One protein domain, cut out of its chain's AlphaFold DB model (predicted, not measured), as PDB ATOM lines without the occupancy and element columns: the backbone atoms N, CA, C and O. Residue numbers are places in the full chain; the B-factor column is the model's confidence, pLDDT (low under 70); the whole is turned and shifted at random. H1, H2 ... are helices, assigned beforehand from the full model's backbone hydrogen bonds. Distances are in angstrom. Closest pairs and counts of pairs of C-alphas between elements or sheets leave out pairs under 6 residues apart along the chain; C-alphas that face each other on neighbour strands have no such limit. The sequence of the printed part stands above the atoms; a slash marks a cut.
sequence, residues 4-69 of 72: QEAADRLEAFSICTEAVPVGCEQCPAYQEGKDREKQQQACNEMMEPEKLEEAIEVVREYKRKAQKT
ATOM      1  N   GLN A   4      25.153   2.718  45.656       95.69
ATOM      2  CA  GLN A   4      24.066   2.612  44.687       95.69
ATOM      3  C   GLN A   4      24.596   2.021  43.383       95.69
ATOM      4  O   GLN A   4      24.062   1.027  42.912       95.69
ATOM      5  N   GLU A   5      25.714   2.541  42.875       96.19
ATOM      6  CA  GLU A   5      26.366   1.999  41.681       96.19
ATOM      7  C   GLU A   5      26.768   0.525  41.883       96.19
ATOM      8  O   GLU A   5      26.587  -0.307  40.993       96.19
ATOM      9  N   ALA A   6      27.269   0.170  43.070       96.88
ATOM     10  CA  ALA A   6      27.588  -1.213  43.405       96.88
ATOM     11  C   ALA A   6      26.345  -2.113  43.437       96.88
ATOM     12  O   ALA A   6      26.377  -3.230  42.923       96.88
ATOM     13  N   ALA A   7      25.245  -1.640  44.025       96.50
ATOM     14  CA  ALA A   7      23.991  -2.380  44.071       96.50
ATOM     15  C   ALA A   7      23.429  -2.611  42.662       96.50
ATOM     16  O   ALA A   7      23.122  -3.754  42.324       96.50
ATOM     17  N   ASP A   8      23.400  -1.572  41.829       96.50
ATOM     18  CA  ASP A   8      22.879  -1.626  40.461       96.50
ATOM     19  C   ASP A   8      23.668  -2.626  39.599       96.50
ATOM     20  O   ASP A   8      23.099  -3.374  38.804       96.50
ATOM     21  N   ARG A   9      24.996  -2.691  39.773       96.81
ATOM     22  CA  ARG A   9      25.851  -3.672  39.081       96.81
ATOM     23  C   ARG A   9      25.533  -5.106  39.484       96.81
ATOM     24  O   ARG A   9      25.438  -5.978  38.622       96.81
ATOM     25  N   LEU A  10      25.348  -5.360  40.779       95.88
ATOM     26  CA  LEU A  10      25.001  -6.698  41.265       95.88
ATOM     27  C   LEU A  10      23.571  -7.099  40.890       95.88
ATOM     28  O   LEU A  10      23.325  -8.273  40.622       95.88
ATOM     29  N   GLU A  11      22.643  -6.147  40.830       94.62
ATOM     30  CA  GLU A  11      21.285  -6.373  40.331       94.62
ATOM     31  C   GLU A  11      21.293  -6.711  38.837       94.62
ATOM     32  O   GLU A  11      20.722  -7.726  38.437       94.62
ATOM     33  N   ALA A  12      22.022  -5.943  38.020       94.06
ATOM     34  CA  ALA A  12      22.207  -6.240  36.600       94.06
ATOM     35  C   ALA A  12      22.815  -7.639  36.383       94.06
ATOM     36  O   ALA A  12      22.357  -8.391  35.517       94.06
ATOM     37  N   PHE A  13      23.800  -8.020  37.204       93.62
ATOM     38  CA  PHE A  13      24.377  -9.364  37.195       93.62
ATOM     39  C   PHE A  13      23.348 -10.441  37.565       93.62
ATOM     40  O   PHE A  13      23.267 -11.466  36.885       93.62
ATOM     41  N   SER A  14      22.538 -10.210  38.604       92.25
ATOM     42  CA  SER A  14      21.465 -11.128  39.011       92.25
ATOM     43  C   SER A  14      20.485 -11.354  37.863       92.25
ATOM     44  O   SER A  14      20.296 -12.488  37.439       92.25
ATOM     45  N   ILE A  15      19.962 -10.282  37.266       91.00
ATOM     46  CA  ILE A  15      19.004 -10.345  36.152       91.00
ATOM     47  C   ILE A  15      19.569 -11.127  34.959       91.00
ATOM     48  O   ILE A  15      18.867 -11.934  34.351       91.00
ATOM     49  N   CYS A  16      20.848 -10.930  34.625       88.62
ATOM     50  CA  CYS A  16      21.487 -11.628  33.506       88.62
ATOM     51  C   CYS A  16      21.798 -13.106  33.795       88.62
ATOM     52  O   CYS A  16      22.067 -13.861  32.859       88.62
ATOM     53  N   THR A  17      21.797 -13.519  35.066       88.31
ATOM     54  CA  THR A  17      22.103 -14.895  35.498       88.31
ATOM     55  C   THR A  17      20.888 -15.647  36.038       88.31
ATOM     56  O   THR A  17      20.990 -16.837  36.351       88.31
ATOM     57  N   GLU A  18      19.728 -14.993  36.110       86.81
ATOM     58  CA  GLU A  18      18.479 -15.616  36.518       86.81
ATOM     59  C   GLU A  18      18.039 -16.709  35.538       86.81
ATOM     60  O   GLU A  18      18.102 -16.577  34.315       86.81
ATOM     61  N   ALA A  19      17.543 -17.817  36.096       80.12
ATOM     62  CA  ALA A  19      17.046 -18.945  35.313       80.12
ATOM     63  C   ALA A  19      15.773 -18.603  34.517       80.12
ATOM     64  O   ALA A  19      15.479 -19.257  33.515       80.12
ATOM     65  N   VAL A  20      15.009 -17.603  34.970       80.88
ATOM     66  CA  VAL A  20      13.805 -17.106  34.300       80.88
ATOM     67  C   VAL A  20      14.080 -15.673  33.846       80.88
ATOM     68  O   VAL A  20      14.278 -14.813  34.696       80.88
ATOM     69  N   PRO A  21      14.091 -15.383  32.534       76.81
ATOM     70  CA  PRO A  21      14.393 -14.043  32.057       76.81
ATOM     71  C   PRO A  21      13.248 -13.080  32.393       76.81
ATOM     72  O   PRO A  21      12.141 -13.219  31.874       76.81
ATOM     73  N   VAL A  22      13.533 -12.076  33.222       82.38
ATOM     74  CA  VAL A  22      12.580 -11.015  33.603       82.38
ATOM     75  C   VAL A  22      12.487  -9.866  32.583       82.38
ATOM     76  O   VAL A  22      11.649  -8.976  32.710       82.38
ATOM     77  N   GLY A  23      13.288  -9.931  31.513       85.25
ATOM     78  CA  GLY A  23      13.330  -8.945  30.429       85.25
ATOM     79  C   GLY A  23      14.327  -7.811  30.689       85.25
ATOM     80  O   GLY A  23      14.573  -7.427  31.829       85.25
ATOM     81  N   CYS A  24      14.915  -7.264  29.619       89.06
ATOM     82  CA  CYS A  24      15.949  -6.229  29.736       89.06
ATOM     83  C   CYS A  24      15.433  -4.949  30.399       89.06
ATOM     84  O   CYS A  24      16.217  -4.276  31.045       89.06
ATOM     85  N   GLU A  25      14.142  -4.637  30.278       91.25
ATOM     86  CA  GLU A  25      13.508  -3.424  30.822       91.25
ATOM     87  C   GLU A  25      13.622  -3.301  32.349       91.25
ATOM     88  O   GLU A  25      13.485  -2.208  32.888       91.25
ATOM     89  N   GLN A  26      13.892  -4.410  33.042       89.75
ATOM     90  CA  GLN A  26      14.090  -4.438  34.493       89.75
ATOM     91  C   GLN A  26      15.559  -4.257  34.901       89.75
ATOM     92  O   GLN A  26      15.854  -4.113  36.080       89.75
ATOM     93  N   CYS A  27      16.492  -4.274  33.947       93.38
ATOM     94  CA  CYS A  27      17.916  -4.147  34.223       93.38
ATOM     95  C   CYS A  27      18.309  -2.674  34.416       93.38
ATOM     96  O   CYS A  27      17.991  -1.860  33.546       93.38
ATOM     97  N   PRO A  28      19.101  -2.323  35.449       94.12
ATOM     98  CA  PRO A  28      19.642  -0.968  35.613       94.12
ATOM     99  C   PRO A  28      20.465  -0.471  34.409       94.12
ATOM    100  O   PRO A  28      20.587   0.729  34.180       94.12
ATOM    101  N   ALA A  29      21.008  -1.391  33.604       94.06
ATOM    102  CA  ALA A  29      21.733  -1.070  32.375       94.06
ATOM    103  C   ALA A  29      20.818  -0.705  31.188       94.06
ATOM    104  O   ALA A  29      21.322  -0.355  30.116       94.06
ATOM    105  N   TYR A  30      19.497  -0.861  31.311       94.94
ATOM    106  CA  TYR A  30      18.559  -0.661  30.211       94.94
ATOM    107  C   TYR A  30      18.398   0.810  29.849       94.94
ATOM    108  O   TYR A  30      18.184   1.670  30.699       94.94
ATOM    109  N   GLN A  31      18.480   1.097  28.555       93.31
ATOM    110  CA  GLN A  31      18.344   2.433  28.002       93.31
ATOM    111  C   GLN A  31      17.244   2.430  26.938       93.31
ATOM    112  O   GLN A  31      17.471   2.084  25.775       93.31
ATOM    113  N   GLU A  32      16.041   2.846  27.337       93.06
ATOM    114  CA  GLU A  32      14.882   2.910  26.446       93.06
ATOM    115  C   GLU A  32      15.177   3.771  25.203       93.06
ATOM    116  O   GLU A  32      15.763   4.856  25.275       93.06
ATOM    117  N   GLY A  33      14.792   3.265  24.030       90.44
ATOM    118  CA  GLY A  33      14.949   3.973  22.757       90.44
ATOM    119  C   GLY A  33      16.392   4.101  22.251       90.44
ATOM    120  O   GLY A  33      16.614   4.744  21.221       90.44
ATOM    121  N   LYS A  34      17.384   3.503  22.924       89.75
ATOM    122  CA  LYS A  34      18.744   3.396  22.382       89.75
ATOM    123  C   LYS A  34      18.847   2.255  21.382       89.75
ATOM    124  O   LYS A  34      18.154   1.243  21.463       89.75
ATOM    125  N   ASP A  35      19.744   2.436  20.417       93.75
ATOM    126  CA  ASP A  35      20.106   1.368  19.500       93.75
ATOM    127  C   ASP A  35      20.793   0.207  20.239       93.75
ATOM    128  O   ASP A  35      21.315   0.341  21.351       93.75
ATOM    129  N   ARG A  36      20.789  -0.959  19.590       92.81
ATOM    130  CA  ARG A  36      21.337  -2.197  20.149       92.81
ATOM    131  C   ARG A  36      22.814  -2.074  20.529       92.81
ATOM    132  O   ARG A  36      23.233  -2.716  21.486       92.81
ATOM    133  N   GLU A  37      23.601  -1.297  19.787       95.75
ATOM    134  CA  GLU A  37      25.036  -1.153  20.044       95.75
ATOM    135  C   GLU A  37      25.275  -0.397  21.352       95.75
ATOM    136  O   GLU A  37      26.021  -0.871  22.208       95.75
ATOM    137  N   LYS A  38      24.572   0.720  21.558       95.44
ATOM    138  CA  LYS A  38      24.635   1.483  22.810       95.44
ATOM    139  C   LYS A  38      24.111   0.688  23.998       95.44
ATOM    140  O   LYS A  38      24.730   0.708  25.057       95.44
ATOM    141  N   GLN A  39      23.025  -0.066  23.813       94.44
ATOM    142  CA  GLN A  39      22.529  -0.959  24.860       94.44
ATOM    143  C   GLN A  39      23.573  -2.022  25.226       94.44
ATOM    144  O   GLN A  39      23.791  -2.296  26.404       94.44
ATOM    145  N   GLN A  40      24.258  -2.600  24.234       93.81
ATOM    146  CA  GLN A  40      25.310  -3.584  24.478       93.81
ATOM    147  C   GLN A  40      26.508  -2.974  25.211       93.81
ATOM    148  O   GLN A  40      27.066  -3.621  26.094       93.81
ATOM    149  N   GLN A  41      26.896  -1.741  24.878       96.19
ATOM    150  CA  GLN A  41      27.958  -1.023  25.587       96.19
ATOM    151  C   GLN A  41      27.600  -0.812  27.062       96.19
ATOM    152  O   GLN A  41      28.413  -1.143  27.921       96.19
ATOM    153  N   ALA A  42      26.373  -0.369  27.358       94.81
ATOM    154  CA  ALA A  42      25.895  -0.211  28.731       94.81
ATOM    155  C   ALA A  42      25.898  -1.545  29.501       94.81
ATOM    156  O   ALA A  42      26.366  -1.606  30.637       94.81
ATOM    157  N   CYS A  43      25.452  -2.636  28.869       94.06
ATOM    158  CA  CYS A  43      25.527  -3.970  29.472       94.06
ATOM    159  C   CYS A  43      26.977  -4.386  29.763       94.06
ATOM    160  O   CYS A  43      27.264  -4.885  30.847       94.06
ATOM    161  N   ASN A  44      27.895  -4.176  28.816       95.00
ATOM    162  CA  ASN A  44      29.303  -4.541  28.982       95.00
ATOM    163  C   ASN A  44      29.968  -3.741  30.106       95.00
ATOM    164  O   ASN A  44      30.736  -4.303  30.879       95.00
ATOM    165  N   GLU A  45      29.661  -2.449  30.207       95.69
ATOM    166  CA  GLU A  45      30.180  -1.592  31.268       95.69
ATOM    167  C   GLU A  45      29.681  -2.035  32.647       95.69
ATOM    168  O   GLU A  45      30.457  -2.056  33.603       95.69
ATOM    169  N   MET A  46      28.404  -2.413  32.761       94.62
ATOM    170  CA  MET A  46      27.821  -2.899  34.015       94.62
ATOM    171  C   MET A  46      28.393  -4.255  34.438       94.62
ATOM    172  O   MET A  46      28.615  -4.474  35.627       94.62
ATOM    173  N   MET A  47      28.688  -5.122  33.465       93.69
ATOM    174  CA  MET A  47      29.169  -6.495  33.662       93.69
ATOM    175  C   MET A  47      30.700  -6.634  33.642       93.69
ATOM    176  O   MET A  47      31.217  -7.748  33.552       93.69
ATOM    177  N   GLU A  48      31.439  -5.524  33.704       96.50
ATOM    178  CA  GLU A  48      32.901  -5.534  33.743       96.50
ATOM    179  C   GLU A  48      33.400  -6.294  34.994       96.50
ATOM    180  O   GLU A  48      33.056  -5.898  36.111       96.50
ATOM    181  N   PRO A  49      34.198  -7.374  34.849       94.50
ATOM    182  CA  PRO A  49      34.524  -8.269  35.964       94.50
ATOM    183  C   PRO A  49      35.167  -7.573  37.165       94.50
ATOM    184  O   PRO A  49      34.734  -7.782  38.295       94.50
ATOM    185  N   GLU A  50      36.139  -6.690  36.922       95.50
ATOM    186  CA  GLU A  50      36.834  -5.950  37.984       95.50
ATOM    187  C   GLU A  50      35.868  -5.049  38.771       95.50
ATOM    188  O   GLU A  50      35.962  -4.928  39.993       95.50
ATOM    189  N   LYS A  51      34.869  -4.471  38.092       96.06
ATOM    190  CA  LYS A  51      33.846  -3.631  38.724       96.06
ATOM    191  C   LYS A  51      32.800  -4.445  39.478       96.06
ATOM    192  O   LYS A  51      32.265  -3.959  40.472       96.06
ATOM    193  N   LEU A  52      32.505  -5.670  39.041       96.44
ATOM    194  CA  LEU A  52      31.653  -6.591  39.794       96.44
ATOM    195  C   LEU A  52      32.336  -7.034  41.096       96.44
ATOM    196  O   LEU A  52      31.682  -7.080  42.136       96.44
ATOM    197  N   GLU A  53      33.643  -7.304  41.065       96.44
ATOM    198  CA  GLU A  53      34.422  -7.604  42.272       96.44
ATOM    199  C   GLU A  53      34.426  -6.415  43.249       96.44
ATOM    200  O   GLU A  53      34.081  -6.591  44.422       96.44
ATOM    201  N   GLU A  54      34.695  -5.198  42.761       97.19
ATOM    202  CA  GLU A  54      34.605  -3.972  43.570       97.19
ATOM    203  C   GLU A  54      33.193  -3.789  44.162       97.19
ATOM    204  O   GLU A  54      33.042  -3.498  45.353       97.19
ATOM    205  N   ALA A  55      32.142  -4.022  43.370       97.19
ATOM    206  CA  ALA A  55      30.756  -3.904  43.814       97.19
ATOM    207  C   ALA A  55      30.418  -4.871  44.965       97.19
ATOM    208  O   ALA A  55      29.767  -4.477  45.942       97.19
ATOM    209  N   ILE A  56      30.896  -6.122  44.900       96.75
ATOM    210  CA  ILE A  56      30.733  -7.107  45.981       96.75
ATOM    211  C   ILE A  56      31.368  -6.590  47.276       96.75
ATOM    212  O   ILE A  56      30.750  -6.679  48.345       96.75
ATOM    213  N   GLU A  57      32.584  -6.045  47.207       97.38
ATOM    214  CA  GLU A  57      33.288  -5.521  48.378       97.38
ATOM    215  C   GLU A  57      32.571  -4.315  48.990       97.38
ATOM    216  O   GLU A  57      32.338  -4.289  50.204       97.38
ATOM    217  N   VAL A  58      32.143  -3.360  48.160       97.44
ATOM    218  CA  VAL A  58      31.417  -2.163  48.604       97.44
ATOM    219  C   VAL A  58      30.112  -2.540  49.307       97.44
ATOM    220  O   VAL A  58      29.861  -2.087  50.429       97.44
ATOM    221  N   VAL A  59      29.300  -3.421  48.710       95.25
ATOM    222  CA  VAL A  59      28.040  -3.879  49.321       95.25
ATOM    223  C   VAL A  59      28.303  -4.647  50.618       95.25
ATOM    224  O   VAL A  59      27.562  -4.492  51.597       95.25
ATOM    225  N   ARG A  60      29.367  -5.455  50.675       95.12
ATOM    226  CA  ARG A  60      29.755  -6.189  51.885       95.12
ATOM    227  C   ARG A  60      30.162  -5.247  53.017       95.12
ATOM    228  O   ARG A  60      29.707  -5.436  54.148       95.12
ATOM    229  N   GLU A  61      30.986  -4.245  52.734       95.06
ATOM    230  CA  GLU A  61      31.414  -3.247  53.716       95.06
ATOM    231  C   GLU A  61      30.253  -2.367  54.184       95.06
ATOM    232  O   GLU A  61      30.125  -2.107  55.383       95.06
ATOM    233  N   TYR A  62      29.347  -1.983  53.281       93.62
ATOM    234  CA  TYR A  62      28.126  -1.267  53.646       93.62
ATOM    235  C   TYR A  62      27.272  -2.085  54.624       93.62
ATOM    236  O   TYR A  62      26.952  -1.610  55.714       93.62
ATOM    237  N   LYS A  63      26.990  -3.358  54.304       90.38
ATOM    238  CA  LYS A  63      26.238  -4.268  55.187       90.38
ATOM    239  C   LYS A  63      26.927  -4.473  56.538       90.38
ATOM    240  O   LYS A  63      26.242  -4.577  57.554       90.38
ATOM    241  N   ARG A  64      28.265  -4.527  56.574       92.38
ATOM    242  CA  ARG A  64      29.043  -4.611  57.825       92.38
ATOM    243  C   ARG A  64      28.895  -3.356  58.681       92.38
ATOM    244  O   ARG A  64      28.783  -3.479  59.896       92.38
ATOM    245  N   LYS A  65      28.914  -2.167  58.074       89.81
ATOM    246  CA  LYS A  65      28.723  -0.893  58.785       89.81
ATOM    247  C   LYS A  65      27.287  -0.742  59.279       89.81
ATOM    248  O   LYS A  65      27.104  -0.410  60.441       89.81
ATOM    249  N   ALA A  66      26.295  -1.073  58.451       82.75
ATOM    250  CA  ALA A  66      24.882  -1.039  58.827       82.75
ATOM    251  C   ALA A  66      24.574  -1.954  60.026       82.75
ATOM    252  O   ALA A  66      23.882  -1.546  60.946       82.75
ATOM    253  N   GLN A  67      25.168  -3.152  60.085       74.50
ATOM    254  CA  GLN A  67      25.022  -4.064  61.231       74.50
ATOM    255  C   GLN A  67      25.717  -3.583  62.514       74.50
ATOM    256  O   GLN A  67      25.374  -4.035  63.604       74.50
ATOM    257  N   LYS A  68      26.721  -2.705  62.406       72.00
ATOM    258  CA  LYS A  68      27.447  -2.145  63.559       72.00
ATOM    259  C   LYS A  68      26.788  -0.893  64.133       72.00
ATOM    260  O   LYS A  68      27.201  -0.448  65.202       72.00
ATOM    261  N   THR A  69      25.786  -0.347  63.453       57.53
ATOM    262  CA  THR A  69      24.982   0.774  63.932       57.53
ATOM    263  C   THR A  69      23.642   0.205  64.400       57.53
ATOM    264  O   THR A  69      22.757   0.019  63.569       57.53
TER     265      THR A  69
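Overview. This is residues 4 to 69 of the 72 residues of an uncharacterized protein of Lachnospiraceae bacterium (UniProt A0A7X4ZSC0). Two helices, H2 and H3, follow one another end to end with a wide corner between them and make the length of the model, while H1 packs at a slant on residues 52 to 59 of H3. A long link returns from H1 to the far end of H2; its residues 18 to 22 stick out, as do residues 60 to 69 at the other end. The printed part has 66 residues with three named helices, in the order H1, H2, H3, and no named strand: all helix. The whole is loose, with a radius of gyration of the C-alphas of 13.5 A, and elongated, spanning 44 by 24 by 19 A.

Along the chain. Find C-alpha 4 at (24.066, 2.612, 44.687); from there H1, residues 4 to 17, runs 19.9 A. Go on to C-alpha 36 at (21.337, -2.197, 20.149), where H2, residues 36 to 46, begins and runs 15.3 A. H3, residues 49 to 68, runs 29.1 A to C-alpha 68 at (27.447, -2.145, 63.559).

Arrangement. Look first at Ala 6 and Ala 55, the closest C-alphas of H1 and H3, 4.2 A apart. Here residues 5 to 10 of H1 touch residues 52 to 59 of H3, opposite ways at a steep tilt of 60 degrees. H1 and H2 only just touch, with 3 pairs of C-alphas within 8 A, through residues 9 to 13 of H1; the closest are Arg 9 and Met 46, 5.5 A. H2 and H3 are close but not clearly touching, with the C-alphas of Met 46 and Leu 52 closest at 7.9 A; they run the same way at a steep tilt of 49 degrees. In H1, H2 and H3, every O i to N i+4 pair is within hydrogen-bond range.

Size, cuts and confidence. The C-alphas of Asp 35 and Lys 68 are the two farthest apart, 44.8 A. The printed part has no cut. The link from H1 to H2, 18 residues, is long; that from H2 to H3 is tight. Mean pLDDT of the printed part is 91.7, and residue 69 alone is under 70.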